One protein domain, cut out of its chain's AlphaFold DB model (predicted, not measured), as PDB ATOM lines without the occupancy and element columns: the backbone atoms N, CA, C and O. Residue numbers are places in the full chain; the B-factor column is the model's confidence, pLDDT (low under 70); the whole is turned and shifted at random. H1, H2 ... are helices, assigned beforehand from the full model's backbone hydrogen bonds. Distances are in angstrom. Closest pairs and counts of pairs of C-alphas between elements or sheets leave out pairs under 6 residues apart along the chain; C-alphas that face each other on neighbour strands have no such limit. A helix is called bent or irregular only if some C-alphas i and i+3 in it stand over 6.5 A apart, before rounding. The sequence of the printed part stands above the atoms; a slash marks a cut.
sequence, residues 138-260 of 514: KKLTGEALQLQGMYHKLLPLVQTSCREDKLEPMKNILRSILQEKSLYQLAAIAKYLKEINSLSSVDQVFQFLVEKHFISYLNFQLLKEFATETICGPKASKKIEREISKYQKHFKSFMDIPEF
ATOM      1  N   LYS A 138     211.066 273.983 363.137       67.56
ATOM      2  CA  LYS A 138     212.042 273.465 362.154       67.56
ATOM      3  C   LYS A 138     211.806 273.970 360.726       67.56
ATOM      4  O   LYS A 138     212.768 274.242 360.015       67.56
ATOM      5  N   LYS A 139     210.539 274.103 360.316       72.38
ATOM      6  CA  LYS A 139     210.155 274.605 358.990       72.38
ATOM      7  C   LYS A 139     210.519 276.082 358.812       72.38
ATOM      8  O   LYS A 139     211.148 276.437 357.825       72.38
ATOM      9  N   LEU A 140     210.195 276.914 359.801       63.91
ATOM     10  CA  LEU A 140     210.459 278.352 359.786       63.91
ATOM     11  C   LEU A 140     211.960 278.656 359.803       63.91
ATOM     12  O   LEU A 140     212.442 279.456 359.007       63.91
ATOM     13  N   THR A 141     212.709 277.956 360.660       64.88
ATOM     14  CA  THR A 141     214.174 278.066 360.710       64.88
ATOM     15  C   THR A 141     214.819 277.619 359.393       64.88
ATOM     16  O   THR A 141     215.733 278.281 358.906       64.88
ATOM     17  N   GLY A 142     214.343 276.524 358.788       68.38
ATOM     18  CA  GLY A 142     214.857 276.038 357.504       68.38
ATOM     19  C   GLY A 142     214.671 277.045 356.366       68.38
ATOM     20  O   GLY A 142     215.620 277.340 355.641       68.38
ATOM     21  N   GLU A 143     213.477 277.624 356.256       72.19
ATOM     22  CA  GLU A 143     213.134 278.609 355.221       72.19
ATOM     23  C   GLU A 143     213.846 279.958 355.455       72.19
ATOM     24  O   GLU A 143     214.338 280.575 354.509       72.19
ATOM     25  N   ALA A 144     214.027 280.381 356.713       64.75
ATOM     26  CA  ALA A 144     214.824 281.564 357.053       64.75
ATOM     27  C   ALA A 144     216.309 281.403 356.670       64.75
ATOM     28  O   ALA A 144     216.899 282.310 356.081       64.75
ATOM     29  N   LEU A 145     216.911 280.239 356.949       69.44
ATOM     30  CA  LEU A 145     218.286 279.928 356.536       69.44
ATOM     31  C   LEU A 145     218.422 279.892 355.011       69.44
ATOM     32  O   LEU A 145     219.439 280.325 354.460       69.44
ATOM     33  N   GLN A 146     217.395 279.408 354.313       78.06
ATOM     34  CA  GLN A 146     217.374 279.392 352.858       78.06
ATOM     35  C   GLN A 146     217.277 280.811 352.278       78.06
ATOM     36  O   GLN A 146     218.064 281.145 351.390       78.06
ATOM     37  N   LEU A 147     216.415 281.676 352.826       73.56
ATOM     38  CA  LEU A 147     216.365 283.101 352.480       73.56
ATOM     39  C   LEU A 147     217.697 283.802 352.730       73.56
ATOM     40  O   LEU A 147     218.205 284.499 351.852       73.56
ATOM     41  N   GLN A 148     218.312 283.564 353.887       72.31
ATOM     42  CA  GLN A 148     219.627 284.106 354.208       72.31
ATOM     43  C   GLN A 148     220.689 283.640 353.198       72.31
ATOM     44  O   GLN A 148     221.485 284.441 352.707       72.31
ATOM     45  N   GLY A 149     220.672 282.360 352.817       75.06
ATOM     46  CA  GLY A 149     221.552 281.815 351.785       75.06
ATOM     47  C   GLY A 149     221.318 282.427 350.400       75.06
ATOM     48  O   GLY A 149     222.275 282.666 349.662       75.06
ATOM     49  N   MET A 150     220.067 282.717 350.038       84.56
ATOM     50  CA  MET A 150     219.737 283.433 348.801       84.56
ATOM     51  C   MET A 150     220.211 284.888 348.852       84.56
ATOM     52  O   MET A 150     220.753 285.388 347.868       84.56
ATOM     53  N   TYR A 151     220.083 285.548 350.004       82.19
ATOM     54  CA  TYR A 151     220.519 286.927 350.205       82.19
ATOM     55  C   TYR A 151     222.037 287.056 350.076       82.19
ATOM     56  O   TYR A 151     222.521 287.919 349.346       82.19
ATOM     57  N   HIS A 152     222.795 286.136 350.681       84.69
ATOM     58  CA  HIS A 152     224.254 286.084 350.549       84.69
ATOM     59  C   HIS A 152     224.735 285.860 349.108       84.69
ATOM     60  O   HIS A 152     225.885 286.155 348.803       84.69
ATOM     61  N   LYS A 153     223.877 285.360 348.210       89.44
ATOM     62  CA  LYS A 153     224.172 285.274 346.770       89.44
ATOM     63  C   LYS A 153     223.738 286.532 346.021       89.44
ATOM     64  O   LYS A 153     224.439 286.970 345.112       89.44
ATOM     65  N   LEU A 154     222.592 287.101 346.391       89.44
ATOM     66  CA  LEU A 154     222.014 288.272 345.739       89.44
ATOM     67  C   LEU A 154     222.835 289.539 346.001       89.44
ATOM     68  O   LEU A 154     223.131 290.264 345.057       89.44
ATOM     69  N   LEU A 155     223.236 289.790 347.249       88.25
ATOM     70  CA  LEU A 155     223.969 291.000 347.625       88.25
ATOM     71  C   LEU A 155     225.281 291.164 346.823       88.25
ATOM     72  O   LEU A 155     225.412 292.179 346.136       88.25
ATOM     73  N   PRO A 156     226.202 290.177 346.789       88.75
ATOM     74  CA  PRO A 156     227.423 290.290 345.991       88.75
ATOM     75  C   PRO A 156     227.142 290.403 344.493       88.75
ATOM     76  O   PRO A 156     227.863 291.096 343.780       88.75
ATOM     77  N   LEU A 157     226.087 289.747 343.994       91.81
ATOM     78  CA  LEU A 157     225.711 289.827 342.584       91.81
ATOM     79  C   LEU A 157     225.318 291.255 342.191       91.81
ATOM     80  O   LEU A 157     225.730 291.718 341.130       91.81
ATOM     81  N   VAL A 158     224.540 291.945 343.030       90.75
ATOM     82  CA  VAL A 158     224.154 293.342 342.793       90.75
ATOM     83  C   VAL A 158     225.372 294.247 342.941       90.75
ATOM     84  O   VAL A 158     225.681 294.992 342.017       90.75
ATOM     85  N   GLN A 159     226.114 294.113 344.043       91.00
ATOM     86  CA  GLN A 159     227.293 294.932 344.333       91.00
ATOM     87  C   GLN A 159     228.333 294.886 343.206       91.00
ATOM     88  O   GLN A 159     228.745 295.926 342.711       91.00
ATOM     89  N   THR A 160     228.693 293.689 342.734       90.19
ATOM     90  CA  THR A 160     229.691 293.514 341.658       90.19
ATOM     91  C   THR A 160     229.191 293.926 340.272       90.19
ATOM     92  O   THR A 160     229.991 294.074 339.350       90.19
ATOM     93  N   SER A 161     227.876 294.096 340.101       90.31
ATOM     94  CA  SER A 161     227.276 294.550 338.842       90.31
ATOM     95  C   SER A 161     227.150 296.072 338.756       90.31
ATOM     96  O   SER A 161     227.057 296.606 337.650       90.31
ATOM     97  N   CYS A 162     227.144 296.772 339.893       89.75
ATOM     98  CA  CYS A 162     227.145 298.229 339.948       89.75
ATOM     99  C   CYS A 162     228.491 298.786 339.466       89.75
ATOM    100  O   CYS A 162     229.554 298.286 339.826       89.75
ATOM    101  N   ARG A 163     228.453 299.843 338.651       83.75
ATOM    102  CA  ARG A 163     229.667 300.491 338.132       83.75
ATOM    103  C   ARG A 163     230.057 301.690 338.992       83.75
ATOM    104  O   ARG A 163     229.184 302.437 339.424       83.75
ATOM    105  N   GLU A 164     231.356 301.927 339.163       87.31
ATOM    106  CA  GLU A 164     231.860 303.053 339.970       87.31
ATOM    107  C   GLU A 164     231.429 304.428 339.438       87.31
ATOM    108  O   GLU A 164     231.119 305.332 340.211       87.31
ATOM    109  N   ASP A 165     231.275 304.583 338.118       86.06
ATOM    110  CA  ASP A 165     230.759 305.817 337.506       86.06
ATOM    111  C   ASP A 165     229.280 306.098 337.844       86.06
ATOM    112  O   ASP A 165     228.738 307.141 337.475       86.06
ATOM    113  N   LYS A 166     228.610 305.176 338.550       89.44
ATOM    114  CA  LYS A 166     227.221 305.289 339.017       89.44
ATOM    115  C   LYS A 166     227.100 305.572 340.515       89.44
ATOM    116  O   LYS A 166     225.978 305.600 341.021       89.44
ATOM    117  N   LEU A 167     228.204 305.884 341.197       91.12
ATOM    118  CA  LEU A 167     228.210 306.262 342.612       91.12
ATOM    119  C   LEU A 167     227.253 307.425 342.926       91.12
ATOM    120  O   LEU A 167     226.420 307.320 343.826       91.12
ATOM    121  N   GLU A 168     227.332 308.528 342.179       91.81
ATOM    122  CA  GLU A 168     226.486 309.704 342.433       91.81
ATOM    123  C   GLU A 168     224.990 309.432 342.161       91.81
ATOM    124  O   GLU A 168     224.163 309.760 343.016       91.81
ATOM    125  N   PRO A 169     224.603 308.753 341.056       91.31
ATOM    126  CA  PRO A 169     223.247 308.226 340.892       91.31
ATOM    127  C   PRO A 169     222.750 307.376 342.070       91.31
ATOM    128  O   PRO A 169     221.622 307.567 342.520       91.31
ATOM    129  N   MET A 170     223.577 306.477 342.615       90.56
ATOM    130  CA  MET A 170     223.195 305.656 343.772       90.56
ATOM    131  C   MET A 170     222.972 306.507 345.027       90.56
ATOM    132  O   MET A 170     221.967 306.334 345.718       90.56
ATOM    133  N   LYS A 171     223.852 307.479 345.300       90.44
ATOM    134  CA  LYS A 171     223.659 308.445 346.394       90.44
ATOM    135  C   LYS A 171     222.380 309.260 346.223       90.44
ATOM    136  O   LYS A 171     221.709 309.543 347.210       90.44
ATOM    137  N   ASN A 172     222.028 309.646 344.995       87.62
ATOM    138  CA  ASN A 172     220.781 310.361 344.706       87.62
ATOM    139  C   ASN A 172     219.550 309.519 345.027       87.62
ATOM    140  O   ASN A 172     218.638 310.024 345.671       87.62
ATOM    141  N   ILE A 173     219.551 308.238 344.653       84.62
ATOM    142  CA  ILE A 173     218.470 307.310 345.006       84.62
ATOM    143  C   ILE A 173     218.340 307.202 346.527       84.62
ATOM    144  O   ILE A 173     217.242 307.341 347.056       84.62
ATOM    145  N   LEU A 174     219.453 307.039 347.251       79.38
ATOM    146  CA  LEU A 174     219.432 306.990 348.716       79.38
ATOM    147  C   LEU A 174     218.908 308.284 349.339       79.38
ATOM    148  O   LEU A 174     218.115 308.226 350.273       79.38
ATOM    149  N   ARG A 175     219.319 309.445 348.816       80.50
ATOM    150  CA  ARG A 175     218.802 310.747 349.255       80.50
ATOM    151  C   ARG A 175     217.302 310.858 349.014       80.50
ATOM    152  O   ARG A 175     216.601 311.208 349.952       80.50
ATOM    153  N   SER A 176     216.823 310.517 347.817       78.12
ATOM    154  CA  SER A 176     215.396 310.560 347.472       78.12
ATOM    155  C   SER A 176     214.590 309.663 348.398       78.12
ATOM    156  O   SER A 176     213.676 310.134 349.060       78.12
ATOM    157  N   ILE A 177     215.006 308.403 348.553       68.81
ATOM    158  CA  ILE A 177     214.341 307.434 349.431       68.81
ATOM    159  C   ILE A 177     214.311 307.934 350.876       68.81
ATOM    160  O   ILE A 177     213.291 307.814 351.549       68.81
ATOM    161  N   LEU A 178     215.411 308.504 351.367       64.31
ATOM    162  CA  LEU A 178     215.474 309.037 352.722       64.31
ATOM    163  C   LEU A 178     214.760 310.380 352.886       64.31
ATOM    164  O   LEU A 178     214.504 310.731 354.021       64.31
ATOM    165  N   GLN A 179     214.469 311.133 351.825       63.88
ATOM    166  CA  GLN A 179     213.778 312.427 351.890       63.88
ATOM    167  C   GLN A 179     212.267 312.288 351.661       63.88
ATOM    168  O   GLN A 179     211.489 312.892 352.397       63.88
ATOM    169  N   GLU A 180     211.842 311.474 350.691       54.62
ATOM    170  CA  GLU A 180     210.428 311.195 350.395       54.62
ATOM    171  C   GLU A 180     209.752 310.420 351.527       54.62
ATOM    172  O   GLU A 180     208.600 310.684 351.862       54.62
ATOM    173  N   LYS A 181     210.471 309.494 352.172       46.88
ATOM    174  CA  LYS A 181     209.885 308.597 353.183       46.88
ATOM    175  C   LYS A 181     209.889 309.161 354.602       46.88
ATOM    176  O   LYS A 181     209.572 308.445 355.549       46.88
ATOM    177  N   SER A 182     210.258 310.430 354.785       44.78
ATOM    178  CA  SER A 182     210.517 310.984 356.114       44.78
ATOM    179  C   SER A 182     210.009 312.411 356.314       44.78
ATOM    180  O   SER A 182     210.766 313.337 356.616       44.78
ATOM    181  N   LEU A 183     208.701 312.599 356.230       38.34
ATOM    182  CA  LEU A 183     208.083 313.898 356.507       38.34
ATOM    183  C   LEU A 183     208.340 314.416 357.946       38.34
ATOM    184  O   LEU A 183     208.189 315.610 358.192       38.34
ATOM    185  N   TYR A 184     208.786 313.566 358.893       37.41
ATOM    186  CA  TYR A 184     208.815 313.902 360.330       37.41
ATOM    187  C   TYR A 184     210.132 313.620 361.090       37.41
ATOM    188  O   TYR A 184     210.177 313.808 362.303       37.41
ATOM    189  N   GLN A 185     211.227 313.212 360.426       46.00
ATOM    190  CA  GLN A 185     212.510 312.868 361.090       46.00
ATOM    191  C   GLN A 185     213.744 313.576 360.497       46.00
ATOM    192  O   GLN A 185     214.857 313.042 360.494       46.00
ATOM    193  N   LEU A 186     213.568 314.817 360.035       47.91
ATOM    194  CA  LEU A 186     214.609 315.606 359.361       47.91
ATOM    195  C   LEU A 186     215.944 315.665 360.134       47.91
ATOM    196  O   LEU A 186     217.009 315.558 359.529       47.91
ATOM    197  N   ALA A 187     215.907 315.769 361.468       46.69
ATOM    198  CA  ALA A 187     217.113 315.841 362.299       46.69
ATOM    199  C   ALA A 187     217.882 314.507 362.398       46.69
ATOM    200  O   ALA A 187     219.113 314.505 362.368       46.69
ATOM    201  N   ALA A 188     217.181 313.369 362.481       46.78
ATOM    202  CA  ALA A 188     217.811 312.046 362.500       46.78
ATOM    203  C   ALA A 188     218.415 311.698 361.128       46.78
ATOM    204  O   ALA A 188     219.486 311.101 361.037       46.78
ATOM    205  N   ILE A 189     217.766 312.155 360.056       55.19
ATOM    206  CA  ILE A 189     218.161 311.885 358.671       55.19
ATOM    207  C   ILE A 189     219.295 312.787 358.208       55.19
ATOM    208  O   ILE A 189     220.154 312.341 357.450       55.19
ATOM    209  N   ALA A 190     219.394 314.006 358.742       61.31
ATOM    210  CA  ALA A 190     220.531 314.888 358.501       61.31
ATOM    211  C   ALA A 190     221.883 314.212 358.811       61.31
ATOM    212  O   ALA A 190     222.877 314.488 358.136       61.31
ATOM    213  N   LYS A 191     221.922 313.296 359.790       63.28
ATOM    214  CA  LYS A 191     223.114 312.492 360.096       63.28
ATOM    215  C   LYS A 191     223.461 311.532 358.953       63.28
ATOM    216  O   LYS A 191     224.596 311.539 358.482       63.28
ATOM    217  N   TYR A 192     222.485 310.774 358.455       69.88
ATOM    218  CA  TYR A 192     222.689 309.844 357.341       69.88
ATOM    219  C   TYR A 192     223.003 310.557 356.028       69.88
ATOM    220  O   TYR A 192     223.840 310.084 355.273       69.88
ATOM    221  N   LEU A 193     222.411 311.727 355.773       75.06
ATOM    222  CA  LEU A 193     222.716 312.525 354.582       75.06
ATOM    223  C   LEU A 193     224.183 312.972 354.553       75.06
ATOM    224  O   LEU A 193     224.820 312.912 353.502       75.06
ATOM    225  N   LYS A 194     224.746 313.375 355.701       78.44
ATOM    226  CA  LYS A 194     226.180 313.689 355.809       78.44
ATOM    227  C   LYS A 194     227.047 312.461 355.528       78.44
ATOM    228  O   LYS A 194     227.995 312.567 354.755       78.44
ATOM    229  N   GLU A 195     226.699 311.315 356.114       77.00
ATOM    230  CA  GLU A 195     227.411 310.047 355.894       77.00
ATOM    231  C   GLU A 195     227.349 309.625 354.410       77.00
ATOM    232  O   GLU A 195     228.391 309.365 353.815       77.00
ATOM    233  N   ILE A 196     226.179 309.685 353.763       83.69
ATOM    234  CA  ILE A 196     225.989 309.346 352.338       83.69
ATOM    235  C   ILE A 196     226.821 310.245 351.423       83.69
ATOM    236  O   ILE A 196     227.460 309.762 350.485       83.69
ATOM    237  N   ASN A 197     226.849 311.551 351.696       87.31
ATOM    238  CA  ASN A 197     227.629 312.492 350.893       87.31
ATOM    239  C   ASN A 197     229.133 312.178 350.952       87.31
ATOM    240  O   ASN A 197     229.823 312.362 349.949       87.31
ATOM    241  N   SER A 198     229.616 311.653 352.084       90.62
ATOM    242  CA  SER A 198     231.027 311.313 352.296       90.62
ATOM    243  C   SER A 198     231.497 310.004 351.645       90.62
ATOM    244  O   SER A 198     232.703 309.786 351.562       90.62
ATOM    245  N   LEU A 199     230.589 309.150 351.153       92.62
ATOM    246  CA  LEU A 199     230.952 307.863 350.537       92.62
ATOM    247  C   LEU A 199     231.745 308.080 349.239       92.62
ATOM    248  O   LEU A 199     231.345 308.883 348.399       92.62
ATOM    249  N   SER A 200     232.848 307.366 349.036       92.38
ATOM    250  CA  SER A 200     233.756 307.579 347.896       92.38
ATOM    251  C   SER A 200     233.805 306.433 346.884       92.38
ATOM    252  O   SER A 200     234.465 306.574 345.858       92.38
ATOM    253  N   SER A 201     233.110 305.324 347.139       93.19
ATOM    254  CA  SER A 201     233.052 304.159 346.243       93.19
ATOM    255  C   SER A 201     231.719 303.429 346.355       93.19
ATOM    256  O   SER A 201     231.006 303.567 347.355       93.19
ATOM    257  N   VAL A 202     231.392 302.625 345.343       91.81
ATOM    258  CA  VAL A 202     230.209 301.753 345.353       91.81
ATOM    259  C   VAL A 202     230.274 300.750 346.507       91.81
ATOM    260  O   VAL A 202     229.272 300.543 347.189       91.81
ATOM    261  N   ASP A 203     231.448 300.190 346.796       91.56
ATOM    262  CA  ASP A 203     231.627 299.255 347.913       91.56
ATOM    263  C   ASP A 203     231.277 299.885 349.265       91.56
ATOM    264  O   ASP A 203     230.564 299.281 350.071       91.56
ATOM    265  N   GLN A 204     231.691 301.136 349.493       92.75
ATOM    266  CA  GLN A 204     231.320 301.872 350.703       92.75
ATOM    267  C   GLN A 204     229.812 302.125 350.800       92.75
ATOM    268  O   GLN A 204     229.276 302.155 351.907       92.75
ATOM    269  N   VAL A 205     229.107 302.268 349.671       90.81
ATOM    270  CA  VAL A 205     227.639 302.352 349.675       90.81
ATOM    271  C   VAL A 205     227.040 301.057 350.207       90.81
ATOM    272  O   VAL A 205     226.237 301.103 351.133       90.81
ATOM    273  N   PHE A 206     227.437 299.897 349.685       89.56
ATOM    274  CA  PHE A 206     226.891 298.623 350.161       89.56
ATOM    275  C   PHE A 206     227.273 298.329 351.613       89.56
ATOM    276  O   PHE A 206     226.423 297.870 352.376       89.56
ATOM    277  N   GLN A 207     228.497 298.664 352.027       86.88
ATOM    278  CA  GLN A 207     228.914 298.554 353.424       86.88
ATOM    279  C   GLN A 207     228.036 299.417 354.338       86.88
ATOM    280  O   GLN A 207     227.500 298.910 355.322       86.88
ATOM    281  N   PHE A 208     227.805 300.681 353.971       83.06
ATOM    282  CA  PHE A 208     226.899 301.570 354.695       83.06
ATOM    283  C   PHE A 208     225.490 300.973 354.815       83.06
ATOM    284  O   PHE A 208     224.896 300.986 355.892       83.06
ATOM    285  N   LEU A 209     224.953 300.403 353.734       76.62
ATOM    286  CA  LEU A 209     223.618 299.805 353.755       76.62
ATOM    287  C   LEU A 209     223.518 298.597 354.692       76.62
ATOM    288  O   LEU A 209     222.489 298.430 355.349       76.62
ATOM    289  N   VAL A 210     224.566 297.775 354.773       69.06
ATOM    290  CA  VAL A 210     224.619 296.633 355.697       69.06
ATOM    291  C   VAL A 210     224.782 297.107 357.141       69.06
ATOM    292  O   VAL A 210     224.012 296.691 358.005       69.06
ATOM    293  N   GLU A 211     225.741 297.999 357.408       71.31
ATOM    294  CA  GLU A 211     226.054 298.498 358.756       71.31
ATOM    295  C   GLU A 211     224.895 299.267 359.388       71.31
ATOM    296  O   GLU A 211     224.693 299.215 360.600       71.31
ATOM    297  N   LYS A 212     224.119 299.989 358.574       65.75
ATOM    298  CA  LYS A 212     222.921 300.705 359.032       65.75
ATOM    299  C   LYS A 212     221.642 299.877 358.911       65.75
ATOM    300  O   LYS A 212     220.565 300.412 359.153       65.75
ATOM    301  N   HIS A 213     221.748 298.599 358.544       58.34
ATOM    302  CA  HIS A 213     220.624 297.672 358.380       58.34
ATOM    303  C   HIS A 213     219.547 298.132 357.377       58.34
ATOM    304  O   HIS A 213     218.395 297.703 357.447       58.34
ATOM    305  N   PHE A 214     219.915 298.968 356.403       62.78
ATOM    306  CA  PHE A 214     219.031 299.344 355.297       62.78
ATOM    307  C   PHE A 214     218.804 298.202 354.310       62.78
ATOM    308  O   PHE A 214     217.821 298.229 353.572       62.78
ATOM    309  N   ILE A 215     219.694 297.206 354.305       62.34
ATOM    310  CA  ILE A 215     219.508 295.957 353.575       62.34
ATOM    311  C   ILE A 215     219.755 294.739 354.467       62.34
ATOM    312  O   ILE A 215     220.660 294.724 355.303       62.34
ATOM    313  N   SER A 216     218.943 293.702 354.287       67.38
ATOM    314  CA  SER A 216     219.075 292.403 354.950       67.38
ATOM    315  C   SER A 216     218.333 291.317 354.166       67.38
ATOM    316  O   SER A 216     217.630 291.603 353.196       67.38
ATOM    317  N   TYR A 217     218.418 290.064 354.616       61.41
ATOM    318  CA  TYR A 217     217.629 288.977 354.029       61.41
ATOM    319  C   TYR A 217     216.106 289.146 354.245       61.41
ATOM    320  O   TYR A 217     215.303 288.526 353.551       61.41
ATOM    321  N   LEU A 218     215.673 290.018 355.156       57.47
ATOM    322  CA  LEU A 218     214.257 290.387 355.284       57.47
ATOM    323  C   LEU A 218     213.932 291.726 354.614       57.47
ATOM    324  O   LEU A 218     212.766 292.036 354.401       57.47
ATOM    325  N   ASN A 219     214.952 292.501 354.248       63.00
ATOM    326  CA  ASN A 219     214.814 293.827 353.667       63.00
ATOM    327  C   ASN A 219     215.741 293.975 352.452       63.00
ATOM    328  O   ASN A 219     216.832 294.526 352.540       63.00
ATOM    329  N   PHE A 220     215.326 293.444 351.305       71.94
ATOM    330  CA  PHE A 220     216.133 293.440 350.075       71.94
ATOM    331  C   PHE A 220     215.666 294.485 349.050       71.94
ATOM    332  O   PHE A 220     216.221 294.561 347.956       71.94
ATOM    333  N   GLN A 221     214.649 295.291 349.369       71.81
ATOM    334  CA  GLN A 221     213.992 296.165 348.394       71.81
ATOM    335  C   GLN A 221     214.949 297.208 347.807       71.81
ATOM    336  O   GLN A 221     214.915 297.472 346.609       71.81
ATOM    337  N   LEU A 222     215.868 297.736 348.615       74.69
ATOM    338  CA  LEU A 222     216.872 298.689 348.143       74.69
ATOM    339  C   LEU A 222     217.823 298.084 347.096       74.69
ATOM    340  O   LEU A 222     218.294 298.783 346.205       74.69
ATOM    341  N   LEU A 223     218.065 296.767 347.155       82.25
ATOM    342  CA  LEU A 223     218.842 296.067 346.130       82.25
ATOM    343  C   LEU A 223     218.121 296.072 344.779       82.25
ATOM    344  O   LEU A 223     218.777 296.104 343.742       82.25
ATOM    345  N   LYS A 224     216.782 296.074 344.783       82.62
ATOM    346  CA  LYS A 224     215.973 296.193 343.566       82.62
ATOM    347  C   LYS A 224     216.113 297.579 342.938       82.62
ATOM    348  O   LYS A 224     216.269 297.663 341.725       82.62
ATOM    349  N   GLU A 225     216.132 298.634 343.750       83.56
ATOM    350  CA  GLU A 225     216.324 300.012 343.267       83.56
ATOM    351  C   GLU A 225     217.691 300.206 342.588       83.56
ATOM    352  O   GLU A 225     217.837 300.989 341.650       83.56
ATOM    353  N   PHE A 226     218.700 299.437 343.000       85.56
ATOM    354  CA  PHE A 226     220.018 299.440 342.360       85.56
ATOM    355  C   PHE A 226     220.141 298.483 341.170       85.56
ATOM    356  O   PHE A 226     221.048 298.631 340.353       85.56
ATOM    357  N   ALA A 227     219.208 297.548 341.001       86.25
ATOM    358  CA  ALA A 227     219.217 296.545 339.935       86.25
ATOM    359  C   ALA A 227     218.768 297.077 338.558       86.25
ATOM    360  O   ALA A 227     218.380 296.296 337.687       86.25
ATOM    361  N   THR A 228     218.801 298.391 338.335       87.19
ATOM    362  CA  THR A 228     218.338 299.026 337.093       87.19
ATOM    363  C   THR A 228     219.362 298.911 335.964       87.19
ATOM    364  O   THR A 228     220.567 298.766 336.196       87.19
ATOM    365  N   GLU A 229     218.905 299.020 334.713       86.19
ATOM    366  CA  GLU A 229     219.800 299.022 333.546       86.19
ATOM    367  C   GLU A 229     220.814 300.175 333.593       86.19
ATOM    368  O   GLU A 229     221.950 300.019 333.142       86.19
ATOM    369  N   THR A 230     220.443 301.306 334.193       84.62
ATOM    370  CA  THR A 230     221.305 302.487 334.327       84.62
ATOM    371  C   THR A 230     222.466 302.255 335.295       84.62
ATOM    372  O   THR A 230     223.572 302.733 335.039       84.62
ATOM    373  N   ILE A 231     222.241 301.513 336.385       87.44
ATOM    374  CA  ILE A 231     223.252 301.268 337.427       87.44
ATOM    375  C   ILE A 231     224.066 300.008 337.118       87.44
ATOM    376  O   ILE A 231     225.296 300.053 337.088       87.44
ATOM    377  N   CYS A 232     223.385 298.898 336.830       87.44
ATOM    378  CA  CYS A 232     224.014 297.589 336.639       87.44
ATOM    379  C   CYS A 232     224.305 297.252 335.164       87.44
ATOM    380  O   CYS A 232     225.062 296.335 334.852       87.44
ATOM    381  N   GLY A 233     223.717 297.975 334.209       86.31
ATOM    382  CA  GLY A 233     223.750 297.609 332.792       86.31
ATOM    383  C   GLY A 233     222.674 296.587 332.395       86.31
ATOM    384  O   GLY A 233     222.232 295.780 333.215       86.31
ATOM    385  N   PRO A 234     222.280 296.552 331.110       85.00
ATOM    386  CA  PRO A 234     221.105 295.808 330.644       85.00
ATOM    387  C   PRO A 234     221.235 294.286 330.804       85.00
ATOM    388  O   PRO A 234     220.267 293.590 331.106       85.00
ATOM    389  N   LYS A 235     222.445 293.735 330.638       86.88
ATOM    390  CA  LYS A 235     222.684 292.290 330.802       86.88
ATOM    391  C   LYS A 235     222.627 291.856 332.270       86.88
ATOM    392  O   LYS A 235     222.036 290.820 332.569       86.88
ATOM    393  N   ALA A 236     223.242 292.625 333.168       88.94
ATOM    394  CA  ALA A 236     223.274 292.294 334.589       88.94
ATOM    395  C   ALA A 236     221.919 292.559 335.253       88.94
ATOM    396  O   ALA A 236     221.452 291.707 335.999       88.94
ATOM    397  N   SER A 237     221.247 293.658 334.898       88.94
ATOM    398  CA  SER A 237     219.903 293.996 335.384       88.94
ATOM    399  C   SER A 237     218.907 292.854 335.142       88.94
ATOM    400  O   SER A 237     218.352 292.323 336.100       88.94
ATOM    401  N   LYS A 238     218.808 292.327 333.911       89.75
ATOM    402  CA  LYS A 238     217.945 291.165 333.605       89.75
ATOM    403  C   LYS A 238     218.302 289.905 334.398       89.75
ATOM    404  O   LYS A 238     217.432 289.092 334.705       89.75
ATOM    405  N   LYS A 239     219.588 289.690 334.696       91.88
ATOM    406  CA  LYS A 239     220.037 288.551 335.510       91.88
ATOM    407  C   LYS A 239     219.629 288.738 336.972       91.88
ATOM    408  O   LYS A 239     219.074 287.814 337.558       91.88
ATOM    409  N   ILE A 240     219.886 289.917 337.534       91.25
ATOM    410  CA  ILE A 240     219.541 290.273 338.910       91.25
ATOM    411  C   ILE A 240     218.027 290.221 339.103       91.25
ATOM    412  O   ILE A 240     217.565 289.623 340.064       91.25
ATOM    413  N   GLU A 241     217.243 290.755 338.170       90.12
ATOM    414  CA  GLU A 241     215.780 290.771 338.240       90.12
ATOM    415  C   GLU A 241     215.179 289.359 338.311       90.12
ATOM    416  O   GLU A 241     214.249 289.106 339.082       90.12
ATOM    417  N   ARG A 242     215.754 288.393 337.581       90.31
ATOM    418  CA  ARG A 242     215.367 286.977 337.689       90.31
ATOM    419  C   ARG A 242     215.668 286.404 339.071       90.31
ATOM    420  O   ARG A 242     214.851 285.656 339.603       90.31
ATOM    421  N   GLU A 243     216.821 286.732 339.650       88.88
ATOM    422  CA  GLU A 243     217.180 286.282 341.000       88.88
ATOM    423  C   GLU A 243     216.319 286.958 342.075       88.88
ATOM    424  O   GLU A 243     215.847 286.275 342.980       88.88
ATOM    425  N   ILE A 244     216.006 288.250 341.928       86.19
ATOM    426  CA  ILE A 244     215.051 288.969 342.783       86.19
ATOM    427  C   ILE A 244     213.662 288.334 342.687       86.19
ATOM    428  O   ILE A 244     213.024 288.120 343.711       86.19
ATOM    429  N   SER A 245     213.205 287.960 341.492       85.38
ATOM    430  CA  SER A 245     211.902 287.305 341.310       85.38
ATOM    431  C   SER A 245     211.838 285.947 342.022       85.38
ATOM    432  O   SER A 245     210.843 285.615 342.670       85.38
ATOM    433  N   LYS A 246     212.920 285.156 341.955       87.31
ATOM    434  CA  LYS A 246     213.039 283.903 342.721       87.31
ATOM    435  C   LYS A 246     213.046 284.169 344.223       87.31
ATOM    436  O   LYS A 246     212.349 283.474 344.960       87.31
ATOM    437  N   TYR A 247     213.805 285.177 344.657       82.62
ATOM    438  CA  TYR A 247     213.874 285.614 346.048       82.62
ATOM    439  C   TYR A 247     212.492 285.984 346.577       82.62
ATOM    440  O   TYR A 247     212.068 285.456 347.594       82.62
ATOM    441  N   GLN A 248     211.751 286.813 345.843       79.69
ATOM    442  CA  GLN A 248     210.400 287.252 346.186       79.69
ATOM    443  C   GLN A 248     209.420 286.089 346.318       79.69
ATOM    444  O   GLN A 248     208.636 286.055 347.262       79.69
ATOM    445  N   LYS A 249     209.475 285.112 345.406       81.88
ATOM    446  CA  LYS A 249     208.618 283.923 345.484       81.88
ATOM    447  C   LYS A 249     208.888 283.114 346.756       81.88
ATOM    448  O   LYS A 249     207.947 282.658 347.408       81.88
ATOM    449  N   HIS A 250     210.159 282.942 347.105       77.25
ATOM    450  CA  HIS A 250     210.554 282.214 348.306       77.25
ATOM    451  C   HIS A 250     210.247 283.011 349.580       77.25
ATOM    452  O   HIS A 250     209.693 282.467 350.524       77.25
ATOM    453  N   PHE A 251     210.481 284.324 349.558       69.88
ATOM    454  CA  PHE A 251     210.119 285.242 350.632       69.88
ATOM    455  C   PHE A 251     208.613 285.220 350.903       69.88
ATOM    456  O   PHE A 251     208.207 285.092 352.049       69.88
ATOM    457  N   LYS A 252     207.776 285.239 349.859       70.12
ATOM    458  CA  LYS A 252     206.324 285.067 350.000       70.12
ATOM    459  C   LYS A 252     205.979 283.727 350.653       70.12
ATOM    460  O   LYS A 252     205.231 283.696 351.617       70.12
ATOM    461  N   SER A 253     206.596 282.643 350.182       74.50
ATOM    462  CA  SER A 253     206.380 281.302 350.746       74.50
ATOM    463  C   SER A 253     206.774 281.221 352.225       74.50
ATOM    464  O   SER A 253     206.091 280.549 352.984       74.50
ATOM    465  N   PHE A 254     207.839 281.924 352.628       66.75
ATOM    466  CA  PHE A 254     208.278 282.059 354.017       66.75
ATOM    467  C   PHE A 254     207.289 282.862 354.874       66.75
ATOM    468  O   PHE A 254     206.983 282.455 355.991       66.75
ATOM    469  N   MET A 255     206.760 283.969 354.347       60.03
ATOM    470  CA  MET A 255     205.758 284.793 355.035       60.03
ATOM    471  C   MET A 255     204.411 284.070 355.190       60.03
ATOM    472  O   MET A 255     203.723 284.271 356.186       60.03
ATOM    473  N   ASP A 256     204.060 283.198 354.239       65.38
ATOM    474  CA  ASP A 256     202.832 282.390 354.247       65.38
ATOM    475  C   ASP A 256     202.913 281.187 355.215       65.38
ATOM    476  O   ASP A 256     201.947 280.435 355.367       65.38
ATOM    477  N   ILE A 257     204.059 280.965 355.875       64.25
ATOM    478  CA  ILE A 257     204.210 279.914 356.885       64.25
ATOM    479  C   ILE A 257     203.327 280.276 358.089       64.25
ATOM    480  O   ILE A 257     203.566 281.308 358.716       64.25
ATOM    481  N   PRO A 258     202.348 279.438 358.481       64.25
ATOM    482  CA  PRO A 258     201.477 279.724 359.623       64.25
ATOM    483  C   PRO A 258     202.260 280.042 360.902       64.25
ATOM    484  O   PRO A 258     201.899 280.928 361.669       64.25
ATOM    485  N   GLU A 259     203.389 279.372 361.105       64.50
ATOM    486  CA  GLU A 259     204.295 279.577 362.228       64.50
ATOM    487  C   GLU A 259     204.986 280.953 362.218       64.50
ATOM    488  O   GLU A 259     205.322 281.463 363.287       64.50
ATOM    489  N   PHE A 260     205.131 281.610 361.062       58.47
ATOM    490  CA  PHE A 260     205.616 282.990 360.987       58.47
ATOM    491  C   PHE A 260     204.665 283.946 361.727       58.47
ATOM    492  O   PHE A 260     205.115 284.763 362.529       58.47
TER     493      PHE A 260
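This is residues 138 to 260 of the 514 residues of the protein "Death domain-containing protein" of Amphimedon queenslandica (UniProt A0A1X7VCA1). Two long helices, H1 and H7, run side by side in opposite ways as one arm of a V, and the hairpin of H2 and H3 makes the other arm. H4 and H5 fill the inside of the V, and short H6 sits at its corner; the turn at residues 180 to 185 sticks out at the far end of the hairpin. The printed part has 123 residues with seven named helices, H1 to H7 in order along the chain, and no named strand; the class is all helix, and the helix packing is mostly aligned. It is compact, with a radius of gyration of the C-alphas of 15.6 A, and only just flat, with spans of 43 by 37 by 21 A.

H1, residues 138 to 161, is the hub, touching four other helices. It touches H7, residues 234 to 255, at a shallow tilt of 15 degrees, opposite ways; the closest C-alphas, of Glu 143 and Phe 254, are 6.1 A apart. With residues 155 to 158 alone, H1 only just touches H5, residues 221 to 226, through 3 pairs of C-alphas within 8 A; the closest, of Val 158 and Leu 223, are 6.8 A apart. With residue 159 alone, H1 only just touches H4, residues 202 to 211, also through 3 pairs, the closest being Gln 159 and Phe 206 at 6.9 A. H6, residues 229 to 232, only just touches H1 with 3 pairs, the closest C-alphas being those of Ser 161 and Cys 232, 5.0 A apart. H6 and H7 touch only at the corner, and only just, with 3 pairs; Glu 229 and Ser 237 have the closest C-alphas, 5.4 A apart. H2, residues 164 to 180, touches H4, with Leu 167 and Val 202 closest at 5.6 A between C-alphas. H2 and H3, residues 186 to 198, form a helical hairpin at a shallow tilt of 2 degrees, C-alphas 171 and 196 being closest at 6.4 A. H3 and H7 are apart. In H4, H5 and H7 every O i to N i+4 pair is within hydrogen-bond range; in H1 19 of 20 are, in H2 11 of 13, in H3 7 of 9, and H6 is too short for such a pair.

H1 begins at C-alpha 138, (212.042, 273.465, 362.154), and is 34.9 A long. H7 is 30.9 A long and ends at C-alpha 255, (205.758, 284.793, 355.035). H2 is 25.2 A long and irregular, C-alphas 165 and 168 being 7.6 A apart; H3 is 18.4 A, H4 14.4 A, H5 9.1 A and H6 5.4 A.

The two C-alphas farthest apart, those of Asp 165 and Pro 258, are 45.0 A apart. The printed part has no cut and no long link. The mean pLDDT of the printed part is 76.9; 39 residues are under 70, among them residues 177 to 192, 212 to 219 and 254 to 260.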